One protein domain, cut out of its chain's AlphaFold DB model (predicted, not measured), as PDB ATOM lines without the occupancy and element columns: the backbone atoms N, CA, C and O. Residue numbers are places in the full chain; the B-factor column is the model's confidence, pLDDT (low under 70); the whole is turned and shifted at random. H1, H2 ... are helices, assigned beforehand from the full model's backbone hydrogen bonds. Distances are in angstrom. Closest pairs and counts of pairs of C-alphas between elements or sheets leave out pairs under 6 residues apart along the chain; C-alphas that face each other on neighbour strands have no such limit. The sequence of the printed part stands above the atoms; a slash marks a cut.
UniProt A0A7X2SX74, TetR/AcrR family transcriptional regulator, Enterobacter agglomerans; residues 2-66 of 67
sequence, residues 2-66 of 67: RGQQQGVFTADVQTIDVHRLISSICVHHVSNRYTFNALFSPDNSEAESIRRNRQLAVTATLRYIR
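This is residues 2 to 66 of the 67 residues of the protein "TetR/AcrR family transcriptional regulator" of Enterobacter agglomerans (UniProt A0A7X2SX74). Two long helices, H4 and H2, lie side by side and run opposite ways, with the short helix H3 at the end where the chain turns from one to the other and the small H1 beyond the opposite end. The printed part has 65 residues with four named helices, H1 to H4 in chain order, and no named strand: all helix. It is loose, a rod of 45 by 17 by 14 A with a radius of gyration of the C-alphas of 14.7 A.

H4, residues 46 to 65, touches H2, residues 15 to 31, at a shallow tilt of 17 degrees, opposite ways; their closest C-alphas, Ile 22 and Ala 57, are 6.0 A apart. H3, residues 33 to 40, meets H2 only through their tight link, and H3 and H4 are near each other. H1, residues 2 to 5, is apart from H2, H3 and H4. In H2, H3 and H4 every O i to N i+4 pair is within hydrogen-bond range; H1 is too short for one.

H4 is 28.6 A long, from C-alpha 46 at (20.803, -21.692, 42.333) to C-alpha 65 at (13.155, -46.585, 54.101). H2 spans 23.8 A, H3 10.5 A and H1 5.1 A.

The C-alphas farthest apart, Gln 5 and Asp 43, are 45.4 A apart. The printed part has no cut, no link is long, and no printed residue is under 70 in pLDDT.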
ATOM      1  N   ARG A   2      13.917 -57.208  46.911       91.56
ATOM      2  CA  ARG A   2      15.320 -57.512  47.312       91.56
ATOM      3  C   ARG A   2      15.797 -56.837  48.611       91.56
ATOM      4  O   ARG A   2      16.304 -57.520  49.488       91.56
ATOM      5  N   GLY A   3      15.620 -55.521  48.754       88.75
ATOM      6  CA  GLY A   3      16.068 -54.803  49.959       88.75
ATOM      7  C   GLY A   3      15.276 -55.153  51.229       88.75
ATOM      8  O   GLY A   3      15.851 -55.238  52.308       88.75
ATOM      9  N   GLN A   4      13.978 -55.447  51.101       89.00
ATOM     10  CA  GLN A   4      13.166 -55.963  52.214       89.00
ATOM     11  C   GLN A   4      13.600 -57.385  52.597       89.00
ATOM     12  O   GLN A   4      13.771 -57.677  53.773       89.00
ATOM     13  N   GLN A   5      13.857 -58.253  51.610       90.69
ATOM     14  CA  GLN A   5      14.358 -59.618  51.831       90.69
ATOM     15  C   GLN A   5      15.735 -59.635  52.509       90.69
ATOM     16  O   GLN A   5      16.015 -60.516  53.311       90.69
ATOM     17  N   GLN A   6      16.584 -58.648  52.214       93.50
ATOM     18  CA  GLN A   6      17.888 -58.459  52.858       93.50
ATOM     19  C   GLN A   6      17.798 -57.765  54.229       93.50
ATOM     20  O   GLN A   6      18.826 -57.544  54.861       93.50
ATOM     21  N   GLY A   7      16.600 -57.377  54.682       91.06
ATOM     22  CA  GLY A   7      16.399 -56.681  55.955       91.06
ATOM     23  C   GLY A   7      16.974 -55.261  56.013       91.06
ATOM     24  O   GLY A   7      17.038 -54.689  57.096       91.06
ATOM     25  N   VAL A   8      17.390 -54.684  54.875       93.44
ATOM     26  CA  VAL A   8      17.945 -53.318  54.808       93.44
ATOM     27  C   VAL A   8      16.865 -52.241  54.708       93.44
ATOM     28  O   VAL A   8      17.152 -51.071  54.959       93.44
ATOM     29  N   PHE A   9      15.639 -52.629  54.341       94.12
ATOM     30  CA  PHE A   9      14.472 -51.750  54.316       94.12
ATOM     31  C   PHE A   9      13.414 -52.189  55.324       94.12
ATOM     32  O   PHE A   9      13.256 -53.387  55.575       94.12
ATOM     33  N   THR A  10      12.657 -51.228  55.849       90.50
ATOM     34  CA  THR A  10      11.500 -51.485  56.713       90.50
ATOM     35  C   THR A  10      10.466 -52.341  55.976       90.50
ATOM     36  O   THR A  10      10.221 -52.163  54.781       90.50
ATOM     37  N   ALA A  11       9.891 -53.328  56.666       86.94
ATOM     38  CA  ALA A  11       9.047 -54.348  56.040       86.94
ATOM     39  C   ALA A  11       7.720 -53.793  55.486       86.94
ATOM     40  O   ALA A  11       7.199 -54.320  54.508       86.94
ATOM     41  N   ASP A  12       7.205 -52.723  56.086       88.94
ATOM     42  CA  ASP A  12       5.938 -52.067  55.759       88.94
ATOM     43  C   ASP A  12       6.057 -50.984  54.672       88.94
ATOM     44  O   ASP A  12       5.034 -50.485  54.195       88.94
ATOM     45  N   VAL A  13       7.274 -50.649  54.225       92.00
ATOM     46  CA  VAL A  13       7.482 -49.581  53.242       92.00
ATOM     47  C   VAL A  13       6.794 -49.895  51.910       92.00
ATOM     48  O   VAL A  13       7.006 -50.952  51.306       92.00
ATOM     49  N   GLN A  14       5.991 -48.950  51.419       92.88
ATOM     50  CA  GLN A  14       5.318 -49.057  50.127       92.88
ATOM     51  C   GLN A  14       6.078 -48.279  49.052       92.88
ATOM     52  O   GLN A  14       6.463 -47.125  49.239       92.88
ATOM     53  N   THR A  15       6.255 -48.882  47.873       93.38
ATOM     54  CA  THR A  15       6.973 -48.253  46.749       93.38
ATOM     55  C   THR A  15       6.345 -46.921  46.324       93.38
ATOM     56  O   THR A  15       7.066 -45.983  45.980       93.38
ATOM     57  N   ILE A  16       5.009 -46.823  46.370       96.56
ATOM     58  CA  ILE A  16       4.266 -45.604  46.018       96.56
ATOM     59  C   ILE A  16       4.631 -44.436  46.942       96.56
ATOM     60  O   ILE A  16       4.812 -43.317  46.461       96.56
ATOM     61  N   ASP A  17       4.823 -44.696  48.234       96.00
ATOM     62  CA  ASP A  17       5.129 -43.667  49.227       96.00
ATOM     63  C   ASP A  17       6.564 -43.169  49.079       96.00
ATOM     64  O   ASP A  17       6.811 -41.965  49.124       96.00
ATOM     65  N   VAL A  18       7.506 -44.073  48.789       96.44
ATOM     66  CA  VAL A  18       8.896 -43.707  48.473       96.44
ATOM     67  C   VAL A  18       8.948 -42.823  47.227       96.44
ATOM     68  O   VAL A  18       9.595 -41.773  47.230       96.44
ATOM     69  N   HIS A  19       8.237 -43.215  46.166       97.38
ATOM     70  CA  HIS A  19       8.161 -42.426  44.940       97.38
ATOM     71  C   HIS A  19       7.522 -41.055  45.191       97.38
ATOM     72  O   HIS A  19       8.028 -40.034  44.714       97.38
ATOM     73  N   ARG A  20       6.431 -41.020  45.964       98.38
ATOM     74  CA  ARG A  20       5.735 -39.788  46.338       98.38
ATOM     75  C   ARG A  20       6.636 -38.860  47.145       98.38
ATOM     76  O   ARG A  20       6.720 -37.691  46.795       98.38
ATOM     77  N   LEU A  21       7.356 -39.367  48.146       98.19
ATOM     78  CA  LEU A  21       8.290 -38.587  48.963       98.19
ATOM     79  C   LEU A  21       9.357 -37.898  48.102       98.19
ATOM     80  O   LEU A  21       9.531 -36.682  48.187       98.19
ATOM     81  N   ILE A  22      10.038 -38.663  47.240       98.44
ATOM     82  CA  ILE A  22      11.071 -38.128  46.341       98.44
ATOM     83  C   ILE A  22      10.467 -37.072  45.406       98.44
ATOM     84  O   ILE A  22      10.998 -35.966  45.287       98.44
ATOM     85  N   SER A  23       9.339 -37.397  44.767       98.50
ATOM     86  CA  SER A  23       8.690 -36.514  43.793       98.50
ATOM     87  C   SER A  23       8.216 -35.216  44.433       98.50
ATOM     88  O   SER A  23       8.427 -34.150  43.865       98.50
ATOM     89  N   SER A  24       7.623 -35.278  45.629       98.56
ATOM     90  CA  SER A  24       7.147 -34.100  46.354       98.56
ATOM     91  C   SER A  24       8.278 -33.123  46.667       98.56
ATOM     92  O   SER A  24       8.106 -31.928  46.443       98.56
ATOM     93  N   ILE A  25       9.445 -33.607  47.107       98.38
ATOM     94  CA  ILE A  25      10.611 -32.748  47.375       98.38
ATOM     95  C   ILE A  25      11.110 -32.093  46.078       98.38
ATOM     96  O   ILE A  25      11.344 -30.885  46.036       98.38
ATOM     97  N   CYS A  26      11.240 -32.868  44.999       98.12
ATOM     98  CA  CYS A  26      11.710 -32.364  43.709       98.12
ATOM     99  C   CYS A  26      10.746 -31.346  43.083       98.12
ATOM    100  O   CYS A  26      11.174 -30.268  42.674       98.12
ATOM    101  N   VAL A  27       9.452 -31.668  43.021       98.44
ATOM    102  CA  VAL A  27       8.432 -30.800  42.416       98.44
ATOM    103  C   VAL A  27       8.267 -29.526  43.231       98.44
ATOM    104  O   VAL A  27       8.269 -28.449  42.646       98.44
ATOM    105  N   HIS A  28       8.220 -29.614  44.565       97.94
ATOM    106  CA  HIS A  28       8.171 -28.424  45.414       97.94
ATOM    107  C   HIS A  28       9.368 -27.498  45.160       97.94
ATOM    108  O   HIS A  28       9.185 -26.299  44.962       97.94
ATOM    109  N   HIS A  29      10.586 -28.045  45.086       97.06
ATOM    110  CA  HIS A  29      11.786 -27.252  44.817       97.06
ATOM    111  C   HIS A  29      11.705 -26.475  43.496       97.06
ATOM    112  O   HIS A  29      12.083 -25.308  43.456       97.06
ATOM    113  N   VAL A  30      11.193 -27.096  42.428       96.38
ATOM    114  CA  VAL A  30      11.075 -26.456  41.108       96.38
ATOM    115  C   VAL A  30       9.911 -25.465  41.073       96.38
ATOM    116  O   VAL A  30      10.101 -24.308  40.700       96.38
ATOM    117  N   SER A  31       8.716 -25.893  41.485       98.00
ATOM    118  CA  SER A  31       7.486 -25.094  41.408       98.00
ATOM    119  C   SER A  31       7.499 -23.879  42.334       98.00
ATOM    120  O   SER A  31       6.875 -22.868  42.021       98.00
ATOM    121  N   ASN A  32       8.224 -23.947  43.454       96.25
ATOM    122  CA  ASN A  32       8.275 -22.881  44.452       96.25
ATOM    123  C   ASN A  32       9.630 -22.163  44.501       96.25
ATOM    124  O   ASN A  32       9.852 -21.379  45.422       96.25
ATOM    125  N   ARG A  33      10.537 -22.382  43.532       93.38
ATOM    126  CA  ARG A  33      11.929 -21.897  43.625       93.38
ATOM    127  C   ARG A  33      12.036 -20.404  43.933       93.38
ATOM    128  O   ARG A  33      12.827 -20.009  44.778       93.38
ATOM    129  N   TYR A  34      11.228 -19.574  43.274       93.19
ATOM    130  CA  TYR A  34      11.326 -18.121  43.405       93.19
ATOM    131  C   TYR A  34      10.786 -17.631  44.746       93.19
ATOM    132  O   TYR A  34      11.463 -16.881  45.443       93.19
ATOM    133  N   THR A  35       9.589 -18.077  45.125       95.94
ATOM    134  CA  THR A  35       8.941 -17.647  46.368       95.94
ATOM    135  C   THR A  35       9.670 -18.190  47.589       95.94
ATOM    136  O   THR A  35       9.914 -17.449  48.537       95.94
ATOM    137  N   PHE A  36      10.085 -19.456  47.557       95.12
ATOM    138  CA  PHE A  36      10.803 -20.075  48.664       95.12
ATOM    139  C   PHE A  36      12.198 -19.462  48.856       95.12
ATOM    140  O   PHE A  36      12.576 -19.162  49.987       95.12
ATOM    141  N   ASN A  37      12.942 -19.208  47.770       92.69
ATOM    142  CA  ASN A  37      14.244 -18.546  47.878       92.69
ATOM    143  C   ASN A  37      14.106 -17.116  48.403       92.69
ATOM    144  O   ASN A  37      14.833 -16.757  49.322       92.69
ATOM    145  N   ALA A  38      13.152 -16.333  47.895       94.25
ATOM    146  CA  ALA A  38      12.934 -14.967  48.368       94.25
ATOM    147  C   ALA A  38      12.615 -14.898  49.874       94.25
ATOM    148  O   ALA A  38      13.052 -13.971  50.546       94.25
ATOM    149  N   LEU A  39      11.877 -15.879  50.408       96.25
ATOM    150  CA  LEU A  39      11.457 -15.896  51.813       96.25
ATOM    151  C   LEU A  39      12.507 -16.472  52.772       96.25
ATOM    152  O   LEU A  39      12.626 -15.996  53.896       96.25
ATOM    153  N   PHE A  40      13.239 -17.510  52.362       93.88
ATOM    154  CA  PHE A  40      14.048 -18.317  53.289       93.88
ATOM    155  C   PHE A  40      15.527 -18.402  52.921       93.88
ATOM    156  O   PHE A  40      16.319 -18.991  53.658       93.88
ATOM    157  N   SER A  41      15.916 -17.935  51.738       90.00
ATOM    158  CA  SER A  41      17.238 -18.197  51.171       90.00
ATOM    159  C   SER A  41      17.667 -17.154  50.123       90.00
ATOM    160  O   SER A  41      18.187 -17.565  49.084       90.00
ATOM    161  N   PRO A  42      17.476 -15.837  50.360       88.38
ATOM    162  CA  PRO A  42      17.635 -14.816  49.320       88.38
ATOM    163  C   PRO A  42      19.066 -14.724  48.776       88.38
ATOM    164  O   PRO A  42      19.245 -14.474  47.589       88.38
ATOM    165  N   ASP A  43      20.069 -15.006  49.610       91.44
ATOM    166  CA  ASP A  43      21.488 -14.891  49.246       91.44
ATOM    167  C   ASP A  43      22.076 -16.164  48.617       91.44
ATOM    168  O   ASP A  43      23.254 -16.206  48.264       91.44
ATOM    169  N   ASN A  44      21.292 -17.239  48.498       89.88
ATOM    170  CA  ASN A  44      21.807 -18.508  47.991       89.88
ATOM    171  C   ASN A  44      21.821 -18.546  46.468       89.88
ATOM    172  O   ASN A  44      20.817 -18.262  45.813       89.88
ATOM    173  N   SER A  45      22.917 -19.044  45.902       93.25
ATOM    174  CA  SER A  45      22.950 -19.347  44.476       93.25
ATOM    175  C   SER A  45      22.009 -20.510  44.121       93.25
ATOM    176  O   SER A  45      21.668 -21.371  44.946       93.25
ATOM    177  N   GLU A  46      21.611 -20.581  42.850       90.88
ATOM    178  CA  GLU A  46      20.803 -21.692  42.333       90.88
ATOM    179  C   GLU A  46      21.520 -23.041  42.518       90.88
ATOM    180  O   GLU A  46      20.916 -24.016  42.967       90.88
ATOM    181  N   ALA A  47      22.837 -23.082  42.285       94.75
ATOM    182  CA  ALA A  47      23.650 -24.283  42.463       94.75
ATOM    183  C   ALA A  47      23.651 -24.791  43.916       94.75
ATOM    184  O   ALA A  47      23.574 -25.999  44.163       94.75
ATOM    185  N   GLU A  48      23.712 -23.889  44.897       94.56
ATOM    186  CA  GLU A  48      23.645 -24.251  46.315       94.56
ATOM    187  C   GLU A  48      22.265 -24.764  46.707       94.56
ATOM    188  O   GLU A  48      22.156 -25.763  47.424       94.56
ATOM    189  N   SER A  49      21.215 -24.127  46.192       93.44
ATOM    190  CA  SER A  49      19.833 -24.541  46.422       93.44
ATOM    191  C   SER A  49      19.568 -25.945  45.867       93.44
ATOM    192  O   SER A  49      19.035 -26.792  46.587       93.44
ATOM    193  N   ILE A  50      20.042 -26.242  44.652       95.44
ATOM    194  CA  ILE A  50      19.972 -27.583  44.046       95.44
ATOM    195  C   ILE A  50      20.753 -28.603  44.883       95.44
ATOM    196  O   ILE A  50      20.249 -29.691  45.179       95.44
ATOM    197  N   ARG A  51      21.983 -28.263  45.297       97.06
ATOM    198  CA  ARG A  51      22.833 -29.148  46.110       97.06
ATOM    199  C   ARG A  51      22.146 -29.523  47.423       97.06
ATOM    200  O   ARG A  51      22.108 -30.706  47.767       97.06
ATOM    201  N   ARG A  52      21.579 -28.540  48.129       95.12
ATOM    202  CA  ARG A  52      20.846 -28.770  49.382       95.12
ATOM    203  C   ARG A  52      19.579 -29.583  49.166       95.12
ATOM    204  O   ARG A  52      19.351 -30.526  49.920       95.12
ATOM    205  N   ASN A  53      18.794 -29.288  48.129       97.25
ATOM    206  CA  ASN A  53      17.578 -30.048  47.839       97.25
ATOM    207  C   ASN A  53      17.882 -31.525  47.542       97.25
ATOM    208  O   ASN A  53      17.220 -32.418  48.068       97.25
ATOM    209  N   ARG A  54      18.947 -31.800  46.776       97.94
ATOM    210  CA  ARG A  54      19.412 -33.172  46.525       97.94
ATOM    211  C   ARG A  54      19.796 -33.885  47.821       97.94
ATOM    212  O   ARG A  54      19.417 -35.035  48.026       97.94
ATOM    213  N   GLN A  55      20.537 -33.210  48.701       98.31
ATOM    214  CA  GLN A  55      20.925 -33.773  49.995       98.31
ATOM    215  C   GLN A  55      19.706 -34.051  50.884       98.31
ATOM    216  O   GLN A  55      19.653 -35.106  51.520       98.31
ATOM    217  N   LEU A  56      18.717 -33.153  50.895       98.00
ATOM    218  CA  LEU A  56      17.455 -33.333  51.611       98.00
ATOM    219  C   LEU A  56      16.694 -34.557  51.092       98.00
ATOM    220  O   LEU A  56      16.347 -35.424  51.890       98.00
ATOM    221  N   ALA A  57      16.500 -34.668  49.775       98.38
ATOM    222  CA  ALA A  57      15.797 -35.793  49.158       98.38
ATOM    223  C   ALA A  57      16.451 -37.140  49.501       98.38
ATOM    224  O   ALA A  57      15.766 -38.067  49.933       98.38
ATOM    225  N   VAL A  58      17.781 -37.237  49.382       98.25
ATOM    226  CA  VAL A  58      18.533 -38.454  49.733       98.25
ATOM    227  C   VAL A  58      18.401 -38.771  51.219       98.25
ATOM    228  O   VAL A  58      18.096 -39.905  51.582       98.25
ATOM    229  N   THR A  59      18.601 -37.777  52.084       98.50
ATOM    230  CA  THR A  59      18.574 -37.975  53.539       98.50
ATOM    231  C   THR A  59      17.191 -38.403  54.016       98.50
ATOM    232  O   THR A  59      17.081 -39.373  54.763       98.50
ATOM    233  N   ALA A  60      16.141 -37.710  53.572       98.12
ATOM    234  CA  ALA A  60      14.762 -38.020  53.927       98.12
ATOM    235  C   ALA A  60      14.367 -39.415  53.432       98.12
ATOM    236  O   ALA A  60      13.860 -40.215  54.210       98.12
ATOM    237  N   THR A  61      14.686 -39.740  52.176       97.56
ATOM    238  CA  THR A  61      14.372 -41.052  51.597       97.56
ATOM    239  C   THR A  61      15.094 -42.172  52.335       97.56
ATOM    240  O   THR A  61      14.461 -43.144  52.731       97.56
ATOM    241  N   LEU A  62      16.404 -42.044  52.576       96.31
ATOM    242  CA  LEU A  62      17.163 -43.072  53.290       96.31
ATOM    243  C   LEU A  62      16.671 -43.258  54.725       96.31
ATOM    244  O   LEU A  62      16.597 -44.393  55.175       96.31
ATOM    245  N   ARG A  63      16.323 -42.180  55.436       95.69
ATOM    246  CA  ARG A  63      15.751 -42.279  56.788       95.69
ATOM    247  C   ARG A  63      14.349 -42.877  56.801       95.69
ATOM    248  O   ARG A  63      14.007 -43.543  57.762       95.69
ATOM    249  N   TYR A  64      13.563 -42.639  55.757       95.25
ATOM    250  CA  TYR A  64      12.216 -43.184  55.642       95.25
ATOM    251  C   TYR A  64      12.219 -44.693  55.365       95.25
ATOM    252  O   TYR A  64      11.398 -45.419  55.913       95.25
ATOM    253  N   ILE A  65      13.142 -45.175  54.523       94.19
ATOM    254  CA  ILE A  65      13.155 -46.585  54.101       94.19
ATOM    255  C   ILE A  65      14.044 -47.489  54.959       94.19
ATOM    256  O   ILE A  65      13.891 -48.704  54.873       94.19
ATOM    257  N   ARG A  66      15.019 -46.943  55.699       89.38
ATOM    258  CA  ARG A  66      15.939 -47.743  56.522       89.38
ATOM    259  C   ARG A  66      15.286 -48.149  57.839       89.38
ATOM    260  O   ARG A  66      14.540 -47.373  58.429       89.38
TER     261      ARG A  66